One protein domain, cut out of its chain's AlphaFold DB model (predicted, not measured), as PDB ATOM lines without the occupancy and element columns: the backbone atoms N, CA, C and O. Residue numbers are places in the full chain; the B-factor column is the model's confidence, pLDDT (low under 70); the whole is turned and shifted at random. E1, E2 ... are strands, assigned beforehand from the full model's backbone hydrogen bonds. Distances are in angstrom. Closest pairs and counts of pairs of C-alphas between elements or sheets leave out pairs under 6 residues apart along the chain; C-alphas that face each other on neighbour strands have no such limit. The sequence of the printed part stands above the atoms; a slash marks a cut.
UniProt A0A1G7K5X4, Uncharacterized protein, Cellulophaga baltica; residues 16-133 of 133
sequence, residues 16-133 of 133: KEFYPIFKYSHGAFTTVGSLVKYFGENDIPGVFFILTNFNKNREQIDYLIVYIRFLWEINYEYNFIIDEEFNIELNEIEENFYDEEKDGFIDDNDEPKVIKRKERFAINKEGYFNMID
ATOM      1  N   LYS A  16     159.113 229.310 212.032       85.12
ATOM      2  CA  LYS A  16     158.807 230.700 212.374       85.12
ATOM      3  C   LYS A  16     159.095 231.611 211.192       85.12
ATOM      4  O   LYS A  16     160.172 231.556 210.601       85.12
ATOM      5  N   GLU A  17     158.176 232.525 210.930       89.31
ATOM      6  CA  GLU A  17     158.355 233.606 209.970       89.31
ATOM      7  C   GLU A  17     158.341 234.946 210.697       89.31
ATOM      8  O   GLU A  17     157.350 235.317 211.328       89.31
ATOM      9  N   PHE A  18     159.449 235.680 210.597       90.69
ATOM     10  CA  PHE A  18     159.617 236.980 211.235       90.69
ATOM     11  C   PHE A  18     159.245 238.105 210.274       90.69
ATOM     12  O   PHE A  18     159.792 238.213 209.177       90.69
ATOM     13  N   TYR A  19     158.373 238.993 210.739       93.94
ATOM     14  CA  TYR A  19     157.955 240.207 210.053       93.94
ATOM     15  C   TYR A  19     158.363 241.414 210.914       93.94
ATOM     16  O   TYR A  19     157.623 241.793 211.827       93.94
ATOM     17  N   PRO A  20     159.552 242.004 210.685       93.44
ATOM     18  CA  PRO A  20     160.008 243.171 211.433       93.44
ATOM     19  C   PRO A  20     159.069 244.358 211.211       93.44
ATOM     20  O   PRO A  20     158.786 244.725 210.071       93.44
ATOM     21  N   ILE A  21     158.610 244.970 212.299       93.00
ATOM     22  CA  ILE A  21     157.677 246.104 212.280       93.00
ATOM     23  C   ILE A  21     158.409 247.405 212.584       93.00
ATOM     24  O   ILE A  21     158.172 248.418 211.929       93.00
ATOM     25  N   PHE A  22     159.320 247.387 213.558       92.88
ATOM     26  CA  PHE A  22     160.080 248.576 213.912       92.88
ATOM     27  C   PHE A  22     161.487 248.240 214.398       92.88
ATOM     28  O   PHE A  22     161.809 247.106 214.764       92.88
ATOM     29  N   LYS A  23     162.325 249.276 214.417       94.31
ATOM     30  CA  LYS A  23     163.686 249.232 214.935       94.31
ATOM     31  C   LYS A  23     163.926 250.426 215.851       94.31
ATOM     32  O   LYS A  23     163.651 251.558 215.466       94.31
ATOM     33  N   TYR A  24     164.520 250.162 217.007       91.94
ATOM     34  CA  TYR A  24     165.024 251.167 217.932       91.94
ATOM     35  C   TYR A  24     166.512 250.926 218.179       91.94
ATOM     36  O   TYR A  24     166.954 249.788 218.327       91.94
ATOM     37  N   SER A  25     167.314 251.985 218.171       91.19
ATOM     38  CA  SER A  25     168.761 251.879 218.357       91.19
ATOM     39  C   SER A  25     169.193 252.710 219.550       91.19
ATOM     40  O   SER A  25     169.030 253.925 219.564       91.19
ATOM     41  N   HIS A  26     169.818 252.037 220.507       84.44
ATOM     42  CA  HIS A  26     170.485 252.633 221.650       84.44
ATOM     43  C   HIS A  26     171.999 252.415 221.498       84.44
ATOM     44  O   HIS A  26     172.435 251.443 220.890       84.44
ATOM     45  N   GLY A  27     172.851 253.298 222.026       84.81
ATOM     46  CA  GLY A  27     174.296 253.285 221.723       84.81
ATOM     47  C   GLY A  27     175.024 251.939 221.935       84.81
ATOM     48  O   GLY A  27     176.075 251.710 221.324       84.81
ATOM     49  N   ALA A  28     174.474 251.049 222.768       89.12
ATOM     50  CA  ALA A  28     174.992 249.709 223.049       89.12
ATOM     51  C   ALA A  28     174.297 248.564 222.278       89.12
ATOM     52  O   ALA A  28     174.945 247.548 222.023       89.12
ATOM     53  N   PHE A  29     173.033 248.715 221.871       94.31
ATOM     54  CA  PHE A  29     172.222 247.635 221.296       94.31
ATOM     55  C   PHE A  29     171.167 248.151 220.306       94.31
ATOM     56  O   PHE A  29     170.848 249.334 220.232       94.31
ATOM     57  N   THR A  30     170.604 247.251 219.513       95.50
ATOM     58  CA  THR A  30     169.468 247.534 218.633       95.50
ATOM     59  C   THR A  30     168.321 246.606 218.979       95.50
ATOM     60  O   THR A  30     168.496 245.394 218.926       95.50
ATOM     61  N   THR A  31     167.157 247.172 219.269       95.56
ATOM     62  CA  THR A  31     165.907 246.434 219.424       95.56
ATOM     63  C   THR A  31     165.193 246.344 218.084       95.56
ATOM     64  O   THR A  31     165.035 247.348 217.384       95.56
ATOM     65  N   VAL A  32     164.732 245.149 217.731       96.06
ATOM     66  CA  VAL A  32     163.839 244.910 216.596       96.06
ATOM     67  C   VAL A  32     162.536 244.340 217.137       96.06
ATOM     68  O   VAL A  32     162.536 243.266 217.737       96.06
ATOM     69  N   GLY A  33     161.436 245.059 216.925       95.19
ATOM     70  CA  GLY A  33     160.092 244.558 217.195       95.19
ATOM     71  C   GLY A  33     159.568 243.804 215.980       95.19
ATOM     72  O   GLY A  33     159.522 244.374 214.888       95.19
ATOM     73  N   SER A  34     159.190 242.539 216.147       94.75
ATOM     74  CA  SER A  34     158.739 241.670 215.053       94.75
ATOM     75  C   SER A  34     157.425 240.988 215.391       94.75
ATOM     76  O   SER A  34     157.265 240.436 216.478       94.75
ATOM     77  N   LEU A  35     156.506 240.966 214.428       92.38
ATOM     78  CA  LEU A  35     155.402 240.016 214.446       92.38
ATOM     79  C   LEU A  35     155.930 238.689 213.916       92.38
ATOM     80  O   LEU A  35     156.564 238.651 212.863       92.38
ATOM     81  N   VAL A  36     155.685 237.610 214.642       90.12
ATOM     82  CA  VAL A  36     156.166 236.284 214.280       90.12
ATOM     83  C   VAL A  36     154.976 235.370 214.129       90.12
ATOM     84  O   VAL A  36     154.193 235.197 215.061       90.12
ATOM     85  N   LYS A  37     154.845 234.793 212.938       89.50
ATOM     86  CA  LYS A  37     153.922 233.688 212.700       89.50
ATOM     87  C   LYS A  37     154.663 232.390 212.939       89.50
ATOM     88  O   LYS A  37     155.836 232.284 212.580       89.50
ATOM     89  N   TYR A  38     153.986 231.425 213.532       84.94
ATOM     90  CA  TYR A  38     154.568 230.122 213.801       84.94
ATOM     91  C   TYR A  38     153.506 229.029 213.740       84.94
ATOM     92  O   TYR A  38     152.313 229.316 213.842       84.94
ATOM     93  N   PHE A  39     153.949 227.784 213.609       80.62
ATOM     94  CA  PHE A  39     153.102 226.604 213.770       80.62
ATOM     95  C   PHE A  39     153.550 225.848 215.015       80.62
ATOM     96  O   PHE A  39     154.715 225.479 215.140       80.62
ATOM     97  N   GLY A  40     152.646 225.720 215.985       70.88
ATOM     98  CA  GLY A  40     152.893 225.005 217.231       70.88
ATOM     99  C   GLY A  40     152.800 223.488 217.071       70.88
ATOM    100  O   GLY A  40     152.678 222.961 215.967       70.88
ATOM    101  N   GLU A  41     152.816 222.777 218.197       67.38
ATOM    102  CA  GLU A  41     152.485 221.350 218.206       67.38
ATOM    103  C   GLU A  41     151.066 221.129 217.648       67.38
ATOM    104  O   GLU A  41     150.153 221.906 217.930       67.38
ATOM    105  N   ASN A  42     150.890 220.075 216.845       69.38
ATOM    106  CA  ASN A  42     149.654 219.755 216.109       69.38
ATOM    107  C   ASN A  42     149.263 220.753 214.998       69.38
ATOM    108  O   ASN A  42     148.077 220.900 214.707       69.38
ATOM    109  N   ASP A  43     150.236 221.428 214.378       71.38
ATOM    110  CA  ASP A  43     150.035 222.360 213.251       71.38
ATOM    111  C   ASP A  43     149.107 223.544 213.574       71.38
ATOM    112  O   ASP A  43     148.534 224.177 212.682       71.38
ATOM    113  N   ILE A  44     148.959 223.875 214.859       75.12
ATOM    114  CA  ILE A  44     148.123 224.992 215.292       75.12
ATOM    115  C   ILE A  44     148.839 226.299 214.921       75.12
ATOM    116  O   ILE A  44     149.950 226.547 215.410       75.12
ATOM    117  N   PRO A  45     148.239 227.156 214.073       79.06
ATOM    118  CA  PRO A  45     148.839 228.430 213.723       79.06
ATOM    119  C   PRO A  45     148.793 229.366 214.928       79.06
ATOM    120  O   PRO A  45     147.741 229.602 215.521       79.06
ATOM    121  N   GLY A  46     149.942 229.939 215.253       81.94
ATOM    122  CA  GLY A  46     150.094 230.915 216.315       81.94
ATOM    123  C   GLY A  46     150.720 232.204 215.810       81.94
ATOM    124  O   GLY A  46     151.327 232.283 214.733       81.94
ATOM    125  N   VAL A  47     150.569 233.246 216.617       85.62
ATOM    126  CA  VAL A  47     151.227 234.526 216.383       85.62
ATOM    127  C   VAL A  47     151.714 235.100 217.704       85.62
ATOM    128  O   VAL A  47     151.009 235.047 218.710       85.62
ATOM    129  N   PHE A  48     152.923 235.653 217.703       88.00
ATOM    130  CA  PHE A  48     153.428 236.439 218.821       88.00
ATOM    131  C   PHE A  48     154.089 237.724 218.334       88.00
ATOM    132  O   PHE A  48     154.565 237.806 217.201       88.00
ATOM    133  N   PHE A  49     154.113 238.739 219.193       89.94
ATOM    134  CA  PHE A  49     154.919 239.936 218.978       89.94
ATOM    135  C   PHE A  49     156.113 239.880 219.930       89.94
ATOM    136  O   PHE A  49     155.947 239.674 221.133       89.94
ATOM    137  N   ILE A  50     157.319 240.007 219.380       92.38
ATOM    138  CA  ILE A  50     158.580 239.882 220.116       92.38
ATOM    139  C   ILE A  50     159.432 241.130 219.929       92.38
ATOM    140  O   ILE A  50     159.534 241.675 218.829       92.38
ATOM    141  N   LEU A  51     160.084 241.548 221.005       94.69
ATOM    142  CA  LEU A  51     161.143 242.542 221.002       94.69
ATOM    143  C   LEU A  51     162.470 241.809 221.159       94.69
ATOM    144  O   LEU A  51     162.674 241.137 222.162       94.69
ATOM    145  N   THR A  52     163.373 241.920 220.190       95.25
ATOM    146  CA  THR A  52     164.680 241.249 220.243       95.25
ATOM    147  C   THR A  52     165.801 242.273 220.241       95.25
ATOM    148  O   THR A  52     165.866 243.119 219.347       95.25
ATOM    149  N   ASN A  53     166.703 242.185 221.217       96.00
ATOM    150  CA  ASN A  53     167.873 243.047 221.321       96.00
ATOM    151  C   ASN A  53     169.095 242.372 220.707       96.00
ATOM    152  O   ASN A  53     169.401 241.221 221.003       96.00
ATOM    153  N   PHE A  54     169.828 243.121 219.891       95.88
ATOM    154  CA  PHE A  54     171.063 242.689 219.248       95.88
ATOM    155  C   PHE A  54     172.218 243.608 219.630       95.88
ATOM    156  O   PHE A  54     172.066 244.832 219.673       95.88
ATOM    157  N   ASN A  55     173.396 243.031 219.851       94.75
ATOM    158  CA  ASN A  55     174.617 243.798 220.064       94.75
ATOM    159  C   ASN A  55     175.179 244.340 218.733       94.75
ATOM    160  O   ASN A  55     174.658 244.087 217.643       94.75
ATOM    161  N   LYS A  56     176.290 245.082 218.802       91.62
ATOM    162  CA  LYS A  56     176.957 245.651 217.613       91.62
ATOM    163  C   LYS A  56     177.498 244.598 216.638       91.62
ATOM    164  O   LYS A  56     177.645 244.898 215.455       91.62
ATOM    165  N   ASN A  57     177.748 243.382 217.117       94.12
ATOM    166  CA  ASN A  57     178.170 242.242 216.307       94.12
ATOM    167  C   ASN A  57     176.983 241.496 215.677       94.12
ATOM    168  O   ASN A  57     177.200 240.530 214.952       94.12
ATOM    169  N   ARG A  58     175.745 241.975 215.888       91.12
ATOM    170  CA  ARG A  58     174.487 241.362 215.425       91.12
ATOM    171  C   ARG A  58     174.150 240.047 216.126       91.12
ATOM    172  O   ARG A  58     173.330 239.281 215.630       91.12
ATOM    173  N   GLU A  59     174.753 239.797 217.279       94.44
ATOM    174  CA  GLU A  59     174.406 238.660 218.124       94.44
ATOM    175  C   GLU A  59     173.211 239.053 218.993       94.44
ATOM    176  O   GLU A  59     173.159 240.173 219.515       94.44
ATOM    177  N   GLN A  60     172.240 238.150 219.128       94.00
ATOM    178  CA  GLN A  60     171.095 238.354 220.008       94.00
ATOM    179  C   GLN A  60     171.573 238.397 221.466       94.00
ATOM    180  O   GLN A  60     172.259 237.485 221.923       94.00
ATOM    181  N   ILE A  61     171.208 239.459 222.179       94.44
ATOM    182  CA  ILE A  61     171.488 239.653 223.606       94.44
ATOM    183  C   ILE A  61     170.366 239.027 224.427       94.44
ATOM    184  O   ILE A  61     170.619 238.216 225.313       94.44
ATOM    185  N   ASP A  62     169.134 239.434 224.126       94.19
ATOM    186  CA  ASP A  62     167.950 239.120 224.914       94.19
ATOM    187  C   ASP A  62     166.677 239.371 224.095       94.19
ATOM    188  O   ASP A  62     166.732 239.962 223.007       94.19
ATOM    189  N   TYR A  63     165.529 238.946 224.615       92.50
ATOM    190  CA  TYR A  63     164.237 239.264 224.034       92.50
ATOM    191  C   TYR A  63     163.095 239.275 225.048       92.50
ATOM    192  O   TYR A  63     163.177 238.687 226.119       92.50
ATOM    193  N   LEU A  64     161.985 239.879 224.635       91.44
ATOM    194  CA  LEU A  64     160.727 239.884 225.364       91.44
ATOM    195  C   LEU A  64     159.575 239.547 224.413       91.44
ATOM    196  O   LEU A  64     159.397 240.220 223.396       91.44
ATOM    197  N   ILE A  65     158.794 238.513 224.729       88.06
ATOM    198  CA  ILE A  65     157.511 238.253 224.062       88.06
ATOM    199  C   ILE A  65     156.467 239.113 224.767       88.06
ATOM    200  O   ILE A  65     156.268 238.966 225.966       88.06
ATOM    201  N   VAL A  66     155.830 240.019 224.029       84.62
ATOM    202  CA  VAL A  66     154.875 240.995 224.586       84.62
ATOM    203  C   VAL A  66     153.418 240.682 224.237       84.62
ATOM    204  O   VAL A  66     152.499 241.305 224.755       84.62
ATOM    205  N   TYR A  67     153.207 239.723 223.337       81.12
ATOM    206  CA  TYR A  67     151.906 239.189 222.947       81.12
ATOM    207  C   TYR A  67     152.109 237.764 222.460       81.12
ATOM    208  O   TYR A  67     153.031 237.542 221.675       81.12
ATOM    209  N   ILE A  68     151.235 236.836 222.847       77.25
ATOM    210  CA  ILE A  68     151.216 235.488 222.288       77.25
ATOM    211  C   ILE A  68     149.799 234.936 222.197       77.25
ATOM    212  O   ILE A  68     149.013 235.058 223.125       77.25
ATOM    213  N   ARG A  69     149.467 234.290 221.080       71.56
ATOM    214  CA  ARG A  69     148.217 233.542 220.940       71.56
ATOM    215  C   ARG A  69     148.518 232.122 220.494       71.56
ATOM    216  O   ARG A  69     149.012 231.924 219.385       71.56
ATOM    217  N   PHE A  70     148.218 231.167 221.373       65.31
ATOM    218  CA  PHE A  70     148.577 229.758 221.200       65.31
ATOM    219  C   PHE A  70     147.411 228.777 221.399       65.31
ATOM    220  O   PHE A  70     147.390 227.747 220.735       65.31
ATOM    221  N   LEU A  71     146.444 229.086 222.269       66.00
ATOM    222  CA  LEU A  71     145.375 228.156 222.645       66.00
ATOM    223  C   LEU A  71     144.015 228.615 222.122       66.00
ATOM    224  O   LEU A  71     143.774 229.809 221.935       66.00
ATOM    225  N   TRP A  72     143.151 227.645 221.838       66.38
ATOM    226  CA  TRP A  72     141.796 227.877 221.339       66.38
ATOM    227  C   TRP A  72     140.779 227.904 222.486       66.38
ATOM    228  O   TRP A  72     139.732 228.528 222.340       66.38
ATOM    229  N   GLU A  73     141.107 227.287 223.626       70.88
ATOM    230  CA  GLU A  73     140.289 227.273 224.843       70.88
ATOM    231  C   GLU A  73     140.373 228.576 225.650       70.88
ATOM    232  O   GLU A  73     139.456 228.919 226.401       70.88
ATOM    233  N   ILE A  74     141.488 229.292 225.504       75.06
ATOM    234  CA  ILE A  74     141.807 230.488 226.277       75.06
ATOM    235  C   ILE A  74     141.859 231.680 225.330       75.06
ATOM    236  O   ILE A  74     142.653 231.714 224.386       75.06
ATOM    237  N   ASN A  75     141.018 232.675 225.592       77.25
ATOM    238  CA  ASN A  75     141.137 233.963 224.935       77.25
ATOM    239  C   ASN A  75     142.170 234.804 225.685       77.25
ATOM    240  O   ASN A  75     142.131 234.906 226.912       77.25
ATOM    241  N   TYR A  76     143.074 235.426 224.938       77.94
ATOM    242  CA  TYR A  76     144.027 236.368 225.495       77.94
ATOM    243  C   TYR A  76     143.860 237.734 224.839       77.94
ATOM    244  O   TYR A  76     144.001 237.873 223.620       77.94
ATOM    245  N   GLU A  77     143.633 238.756 225.655       82.69
ATOM    246  CA  GLU A  77     143.744 240.152 225.257       82.69
ATOM    247  C   GLU A  77     145.053 240.721 225.808       82.69
ATOM    248  O   GLU A  77     145.249 240.811 227.019       82.69
ATOM    249  N   TYR A  78     145.954 241.127 224.913       83.50
ATOM    250  CA  TYR A  78     147.187 241.814 225.284       83.50
ATOM    251  C   TYR A  78     147.140 243.250 224.784       83.50
ATOM    252  O   TYR A  78     147.059 243.502 223.580       83.50
ATOM    253  N   ASN A  79     147.269 244.190 225.709       86.88
ATOM    254  CA  ASN A  79     147.501 245.592 225.411       86.88
ATOM    255  C   ASN A  79     148.901 245.951 225.893       86.88
ATOM    256  O   ASN A  79     149.208 245.789 227.073       86.88
ATOM    257  N   PHE A  80     149.742 246.467 225.001       89.75
ATOM    258  CA  PHE A  80     151.069 246.927 225.382       89.75
ATOM    259  C   PHE A  80     151.344 248.345 224.907       89.75
ATOM    260  O   PHE A  80     150.860 248.782 223.862       89.75
ATOM    261  N   ILE A  81     152.150 249.052 225.690       91.38
ATOM    262  CA  ILE A  81     152.638 250.395 225.389       91.38
ATOM    263  C   ILE A  81     154.158 250.363 225.519       91.38
ATOM    264  O   ILE A  81     154.684 249.786 226.466       91.38
ATOM    265  N   ILE A  82     154.845 250.981 224.559       91.00
ATOM    266  CA  ILE A  82     156.279 251.271 224.633       91.00
ATOM    267  C   ILE A  82     156.404 252.793 224.629       91.00
ATOM    268  O   ILE A  82     155.916 253.428 223.691       91.00
ATOM    269  N   ASP A  83     156.976 253.367 225.685       91.00
ATOM    270  CA  ASP A  83     157.134 254.820 225.816       91.00
ATOM    271  C   ASP A  83     158.398 255.351 225.110       91.00
ATOM    272  O   ASP A  83     159.127 254.613 224.436       91.00
ATOM    273  N   GLU A  84     158.636 256.660 225.216       87.62
ATOM    274  CA  GLU A  84     159.771 257.334 224.573       87.62
ATOM    275  C   GLU A  84     161.122 256.927 225.187       87.62
ATOM    276  O   GLU A  84     162.139 256.893 224.490       87.62
ATOM    277  N   GLU A  85     161.133 256.565 226.470       88.50
ATOM    278  CA  GLU A  85     162.272 256.004 227.196       88.50
ATOM    279  C   GLU A  85     162.459 254.497 226.960       88.50
ATOM    280  O   GLU A  85     163.431 253.905 227.438       88.50
ATOM    281  N   PHE A  86     161.576 253.889 226.167       89.12
ATOM    282  CA  PHE A  86     161.555 252.469 225.850       89.12
ATOM    283  C   PHE A  86     161.233 251.561 227.053       89.12
ATOM    284  O   PHE A  86     161.616 250.387 227.078       89.12
ATOM    285  N   ASN A  87     160.504 252.078 228.045       92.62
ATOM    286  CA  ASN A  87     159.827 251.241 229.026       92.62
ATOM    287  C   ASN A  87     158.596 250.610 228.381       92.62
ATOM    288  O   ASN A  87     157.894 251.221 227.574       92.62
ATOM    289  N   ILE A  88     158.342 249.364 228.750       94.31
ATOM    290  CA  ILE A  88     157.283 248.540 228.186       94.31
ATOM    291  C   ILE A  88     156.292 248.248 229.302       94.31
ATOM    292  O   ILE A  88     156.666 247.682 230.326       94.31
ATOM    293  N   GLU A  89     155.032 248.606 229.106       94.81
ATOM    294  CA  GLU A  89     153.936 248.193 229.978       94.81
ATOM    295  C   GLU A  89     153.072 247.179 229.231       94.81
ATOM    296  O   GLU A  89     152.575 247.479 228.146       94.81
ATOM    297  N   LEU A  90     152.893 245.996 229.815       92.69
ATOM    298  CA  LEU A  90     152.041 244.925 229.313       92.69
ATOM    299  C   LEU A  90     150.830 244.787 230.228       92.69
ATOM    300  O   LEU A  90     150.967 244.644 231.442       92.69
ATOM    301  N   ASN A  91     149.643 244.806 229.641       91.69
ATOM    302  CA  ASN A  91     148.399 244.465 230.305       91.69
ATOM    303  C   ASN A  91     147.832 243.236 229.595       91.69
ATOM    304  O   ASN A  91     147.488 243.302 228.416       91.69
ATOM    305  N   GLU A  92     147.760 242.124 230.313       89.69
ATOM    306  CA  GLU A  92     147.245 240.848 229.831       89.69
ATOM    307  C   GLU A  92     145.916 240.552 230.527       89.69
ATOM    308  O   GLU A  92     145.796 240.660 231.752       89.69
ATOM    309  N   ILE A  93     144.921 240.166 229.737       88.75
ATOM    310  CA  ILE A  93     143.676 239.579 230.206       88.75
ATOM    311  C   ILE A  93     143.599 238.179 229.612       88.75
ATOM    312  O   ILE A  93     143.607 238.011 228.397       88.75
ATOM    313  N   GLU A  94     143.536 237.187 230.486       87.75
ATOM    314  CA  GLU A  94     143.338 235.786 230.146       87.75
ATOM    315  C   GLU A  94     141.905 235.414 230.534       87.75
ATOM    316  O   GLU A  94     141.534 235.525 231.705       87.75
ATOM    317  N   GLU A  95     141.102 235.002 229.558       87.69
ATOM    318  CA  GLU A  95     139.739 234.512 229.756       87.69
ATOM    319  C   GLU A  95     139.711 233.024 229.406       87.69
ATOM    320  O   GLU A  95     139.834 232.638 228.240       87.69
ATOM    321  N   ASN A  96     139.574 232.180 230.426       86.12
ATOM    322  CA  ASN A  96     139.496 230.738 230.235       86.12
ATOM    323  C   ASN A  96     138.029 230.300 230.140       86.12
ATOM    324  O   ASN A  96     137.268 230.464 231.099       86.12
ATOM    325  N   PHE A  97     137.659 229.744 228.984       84.81
ATOM    326  CA  PHE A  97     136.320 229.224 228.702       84.81
ATOM    327  C   PHE A  97     136.202 227.714 228.947       84.81
ATOM    328  O   PHE A  97     135.116 227.162 228.786       84.81
ATOM    329  N   TYR A  98     137.293 227.039 229.316       86.44
ATOM    330  CA  TYR A  98     137.315 225.611 229.611       86.44
ATOM    331  C   TYR A  98     137.124 225.345 231.106       86.44
ATOM    332  O   TYR A  98     137.865 225.849 231.952       86.44
ATOM    333  N   ASP A  99     136.132 224.522 231.421       83.44
ATOM    334  CA  ASP A  99     135.853 223.994 232.747       83.44
ATOM    335  C   ASP A  99     136.549 222.630 232.896       83.44
ATOM    336  O   ASP A  99     136.069 221.600 232.414       83.44
ATOM    337  N   GLU A 100     137.706 222.624 233.568       82.81
ATOM    338  CA  GLU A 100     138.489 221.406 233.824       82.81
ATOM    339  C   GLU A 100     137.734 220.373 234.676       82.81
ATOM    340  O   GLU A 100     138.002 219.178 234.558       82.81
ATOM    341  N   GLU A 101     136.791 220.794 235.531       84.62
ATOM    342  CA  GLU A 101     136.021 219.863 236.366       84.62
ATOM    343  C   GLU A 101     134.981 219.096 235.543       84.62
ATOM    344  O   GLU A 101     134.652 217.949 235.863       84.62
ATOM    345  N   LYS A 102     134.469 219.725 234.480       84.75
ATOM    346  CA  LYS A 102     133.467 219.147 233.576       84.75
ATOM    347  C   LYS A 102     134.051 218.572 232.286       84.75
ATOM    348  O   LYS A 102     133.303 217.935 231.546       84.75
ATOM    349  N   ASP A 103     135.345 218.768 232.038       86.00
ATOM    350  CA  ASP A 103     136.034 218.382 230.800       86.00
ATOM    351  C   ASP A 103     135.323 218.937 229.548       86.00
ATOM    352  O   ASP A 103     134.996 218.219 228.602       86.00
ATOM    353  N   GLY A 104     135.001 220.235 229.579       87.00
ATOM    354  CA  GLY A 104     134.237 220.889 228.520       87.00
ATOM    355  C   GLY A 104     134.219 222.411 228.629       87.00
ATOM    356  O   GLY A 104     134.803 222.989 229.537       87.00
ATOM    357  N   PHE A 105     133.548 223.073 227.686       86.25
ATOM    358  CA  PHE A 105     133.363 224.527 227.726       86.25
ATOM    359  C   PHE A 105     132.305 224.938 228.750       86.25
ATOM    360  O   PHE A 105     131.374 224.179 229.019       86.25
ATOM    361  N   ILE A 106     132.445 226.151 229.285       86.31
ATOM    362  CA  ILE A 106     131.404 226.803 230.085       86.31
ATOM    363  C   ILE A 106     130.099 226.946 229.277       86.31
ATOM    364  O   ILE A 106     130.131 227.058 228.048       86.31
ATOM    365  N   ASP A 107     128.954 226.937 229.962       86.50
ATOM    366  CA  ASP A 107     127.642 227.101 229.324       86.50
ATOM    367  C   ASP A 107     127.449 228.540 228.797       86.50
ATOM    368  O   ASP A 107     128.064 229.481 229.293       86.50
ATOM    369  N   ASP A 108     126.533 228.745 227.841       80.38
ATOM    370  CA  ASP A 108     126.305 230.037 227.151       80.38
ATOM    371  C   ASP A 108     126.060 231.255 228.072       80.38
ATOM    372  O   ASP A 108     126.170 232.398 227.627       80.38
ATOM    373  N   ASN A 109     125.673 231.031 229.333       84.81
ATOM    374  CA  ASN A 109     125.364 232.089 230.304       84.81
ATOM    375  C   ASN A 109     126.377 232.185 231.455       84.81
ATOM    376  O   ASN A 109     126.187 233.016 232.346       84.81
ATOM    377  N   ASP A 110     127.408 231.346 231.454       87.31
ATOM    378  CA  ASP A 110     128.456 231.368 232.466       87.31
ATOM    379  C   ASP A 110     129.547 232.376 232.074       87.31
ATOM    380  O   ASP A 110     129.866 232.573 230.900       87.31
ATOM    381  N   GLU A 111     130.129 233.043 233.073       87.31
ATOM    382  CA  GLU A 111     131.264 233.942 232.853       87.31
ATOM    383  C   GLU A 111     132.578 233.142 232.867       87.31
ATOM    384  O   GLU A 111     132.768 232.295 233.749       87.31
ATOM    385  N   PRO A 112     133.519 233.409 231.939       87.69
ATOM    386  CA  PRO A 112     134.819 232.760 231.962       87.69
ATOM    387  C   PRO A 112     135.613 233.187 233.194       87.69
ATOM    388  O   PRO A 112     135.452 234.283 233.744       87.69
ATOM    389  N   LYS A 113     136.555 232.342 233.605       86.81
ATOM    390  CA  LYS A 113     137.512 232.731 234.638       86.81
ATOM    391  C   LYS A 113     138.477 233.756 234.050       86.81
ATOM    392  O   LYS A 113     139.237 233.432 233.140       86.81
ATOM    393  N   VAL A 114     138.474 234.968 234.608       89.94
ATOM    394  CA  VAL A 114     139.326 236.071 234.145       89.94
ATOM    395  C   VAL A 114     140.536 236.255 235.059       89.94
ATOM    396  O   VAL A 114     140.393 236.481 236.264       89.94
ATOM    397  N   ILE A 115     141.735 236.233 234.481       89.69
ATOM    398  CA  ILE A 115     142.987 236.618 235.141       89.69
ATOM    399  C   ILE A 115     143.506 237.884 234.468       89.69
ATOM    400  O   ILE A 115     143.605 237.954 233.248       89.69
ATOM    401  N   LYS A 116     143.847 238.896 235.270       91.88
ATOM    402  CA  LYS A 116     144.446 240.142 234.781       91.88
ATOM    403  C   LYS A 116     145.869 240.250 235.301       91.88
ATOM    404  O   LYS A 116     146.075 240.179 236.514       91.88
ATOM    405  N   ARG A 117     146.832 240.444 234.403       90.25
ATOM    406  CA  ARG A 117     148.236 240.686 234.745       90.25
ATOM    407  C   ARG A 117     148.662 242.037 234.194       90.25
ATOM    408  O   ARG A 117     148.263 242.437 233.103       90.25
ATOM    409  N   LYS A 118     149.456 242.749 234.983       92.75
ATOM    410  CA  LYS A 118     150.117 243.977 234.567       92.75
ATOM    411  C   LYS A 118     151.594 243.815 234.854       92.75
ATOM    412  O   LYS A 118     151.975 243.663 236.011       92.75
ATOM    413  N   GLU A 119     152.392 243.841 233.803       92.81
ATOM    414  CA  GLU A 119     153.837 243.686 233.873       92.81
ATOM    415  C   GLU A 119     154.501 244.916 233.275       92.81
ATOM    416  O   GLU A 119     153.983 245.549 232.352       92.81
ATOM    417  N   ARG A 120     155.655 245.282 233.819       95.00
ATOM    418  CA  ARG A 120     156.441 246.405 233.326       95.00
ATOM    419  C   ARG A 120     157.867 245.966 233.137       95.00
ATOM    420  O   ARG A 120     158.410 245.253 233.975       95.00
ATOM    421  N   PHE A 121     158.475 246.426 232.057       95.94
ATOM    422  CA  PHE A 121     159.849 246.109 231.725       95.94
ATOM    423  C   PHE A 121     160.618 247.369 231.353       95.94
ATOM    424  O   PHE A 121     160.104 248.245 230.661       95.94
ATOM    425  N   ALA A 122     161.880 247.413 231.759       94.56
ATOM    426  CA  ALA A 122     162.862 248.366 231.263       94.56
ATOM    427  C   ALA A 122     164.066 247.622 230.686       94.56
ATOM    428  O   ALA A 122     164.405 246.516 231.118       94.56
ATOM    429  N   ILE A 123     164.743 248.246 229.725       93.69
ATOM    430  CA  ILE A 123     165.982 247.710 229.165       93.69
ATOM    431  C   ILE A 123     167.167 248.329 229.902       93.69
ATOM    432  O   ILE A 123     167.296 249.551 229.978       93.69
ATOM    433  N   ASN A 124     168.059 247.499 230.444       92.50
ATOM    434  CA  ASN A 124     169.286 248.009 231.051       92.50
ATOM    435  C   ASN A 124     170.308 248.457 229.988       92.50
ATOM    436  O   ASN A 124     170.147 248.256 228.784       92.50
ATOM    437  N   LYS A 125     171.407 249.071 230.435       91.38
ATOM    438  CA  LYS A 125     172.443 249.608 229.536       91.38
ATOM    439  C   LYS A 125     173.121 248.533 228.672       91.38
ATOM    440  O   LYS A 125     173.662 248.865 227.618       91.38
ATOM    441  N   GLU A 126     173.100 247.274 229.103       92.12
ATOM    442  CA  GLU A 126     173.628 246.123 228.371       92.12
ATOM    443  C   GLU A 126     172.638 245.536 227.352       92.12
ATOM    444  O   GLU A 126     173.056 244.738 226.516       92.12
ATOM    445  N   GLY A 127     171.369 245.951 227.364       92.12
ATOM    446  CA  GLY A 127     170.353 245.459 226.435       92.12
ATOM    447  C   GLY A 127     169.534 244.270 226.945       92.12
ATOM    448  O   GLY A 127     168.941 243.578 226.123       92.12
ATOM    449  N   TYR A 128     169.484 244.021 228.256       95.12
ATOM    450  CA  TYR A 128     168.604 243.006 228.852       95.12
ATOM    451  C   TYR A 128     167.286 243.618 229.322       95.12
ATOM    452  O   TYR A 128     167.287 244.696 229.929       95.12
ATOM    453  N   PHE A 129     166.186 242.908 229.083       94.75
ATOM    454  CA  PHE A 129     164.870 243.260 229.606       94.75
ATOM    455  C   PHE A 129     164.790 242.856 231.080       94.75
ATOM    456  O   PHE A 129     165.063 241.717 231.444       94.75
ATOM    457  N   ASN A 130     164.413 243.795 231.944       94.50
ATOM    458  CA  ASN A 130     164.220 243.546 233.367       94.50
ATOM    459  C   ASN A 130     162.806 243.943 233.752       94.50
ATOM    460  O   ASN A 130     162.368 245.039 233.405       94.50
ATOM    461  N   MET A 131     162.129 243.070 234.492       93.12
ATOM    462  CA  MET A 131     160.857 243.411 235.110       93.12
ATOM    463  C   MET A 131     161.076 244.506 236.163       93.12
ATOM    464  O   MET A 131     162.060 244.466 236.907       93.12
ATOM    465  N   ILE A 132     160.173 245.478 236.201       92.12
ATOM    466  CA  ILE A 132     160.168 246.598 237.145       92.12
ATOM    467  C   ILE A 132     158.788 246.711 237.804       92.12
ATOM    468  O   ILE A 132     157.797 246.252 237.236       92.12
ATOM    469  N   ASP A 133     158.740 247.318 238.991       80.25
ATOM    470  CA  ASP A 133     157.508 247.529 239.770       80.25
ATOM    471  C   ASP A 133     156.713 248.770 239.289       80.25
ATOM    472  O   ASP A 133     157.332 249.831 239.035       80.25
TER     473      ASP A 133
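AT A GLANCE: This is residues 16 to 133 of the 133 residues of an uncharacterized protein of Cellulophaga baltica (UniProt A0A1G7K5X4). What is the main shape? Two twisted four-stranded sheets, E1 to E4 and E5 to E8, form a loose sandwich, only partly face to face, with E4 as the strand of the first sheet that comes nearest to the second. The long stretch of residues 97 to 112, between E6 and E7, lies far out at one end. How is it made up? The printed part has 118 residues with eight named strands in the order E1 to E8 and no named helix, class all strand; the sheets run E1 E2 E3 E4 and E5 E6 E7 E8, both antiparallel. The whole is loose, with a radius of gyration of the C-alphas of 17.2 A, and elongated, spanning 54 by 34 by 20 A.

HOW THE PARTS SIT: How is the first sheet paired? E1, residues 16 to 26, E2, residues 29 to 39, E3, residues 45 to 54, and E4, residues 60 to 69, form a meander, each strand the antiparallel neighbour of the one before. N 24 and O 31 of E1 and E2 are 2.9 A apart, N 32 and O 52 of E2 and E3 2.8 A, and N 51 and O 64 of E3 and E4 2.8 A, within hydrogen-bond range. E1 bends by 68 degrees at residue 21 and E4 by 61 degrees at residue 66. How is the second paired? E5, residues 74 to 82, E6, residues 88 to 96, E7, residues 113 to 123, and E8, residues 129 to 132, form another meander. Within hydrogen-bond range are N 77 and O 93 of E5 and E6, 2.8 A, N 90 and O 119 of E6 and E7, 2.8 A, and N 130 and O 122 of E7 and E8, 2.8 A. Where do the sheets come near each other? The closest C-alphas of E4 and E5 are those of Tyr 67 and Tyr 78, 5.9 A apart, and those of E4 and E8 are Leu 64 and Phe 129, 6.8 A. E1 and E5 are apart.

IN THESE COORDINATES: Where does the first strand begin? C-alpha 16 of E1 is at (158.807, 230.700, 212.374). Which strands are longer? E7 measures 32.6 A from first to last C-alpha, E2 29.4 A and E3 27.0 A. Where does the last strand end? C-alpha 132 of E8 is at (160.168, 246.598, 237.145), 9.5 A from its first C-alpha.

THE WHOLE: How large is it? The two C-alphas farthest apart, those of Asn 57 and Asn 109, are 55.6 A apart. Is there a cut or long link? The printed part has no cut; the link from E6 to E7, 16 residues, is long, and in it residues 98 to 99 pair with 104 to 105, antiparallel. Where is confidence low? Residues 41 to 42 and 70 to 72 are under 70, against a mean pLDDT of 87.8 for the printed part.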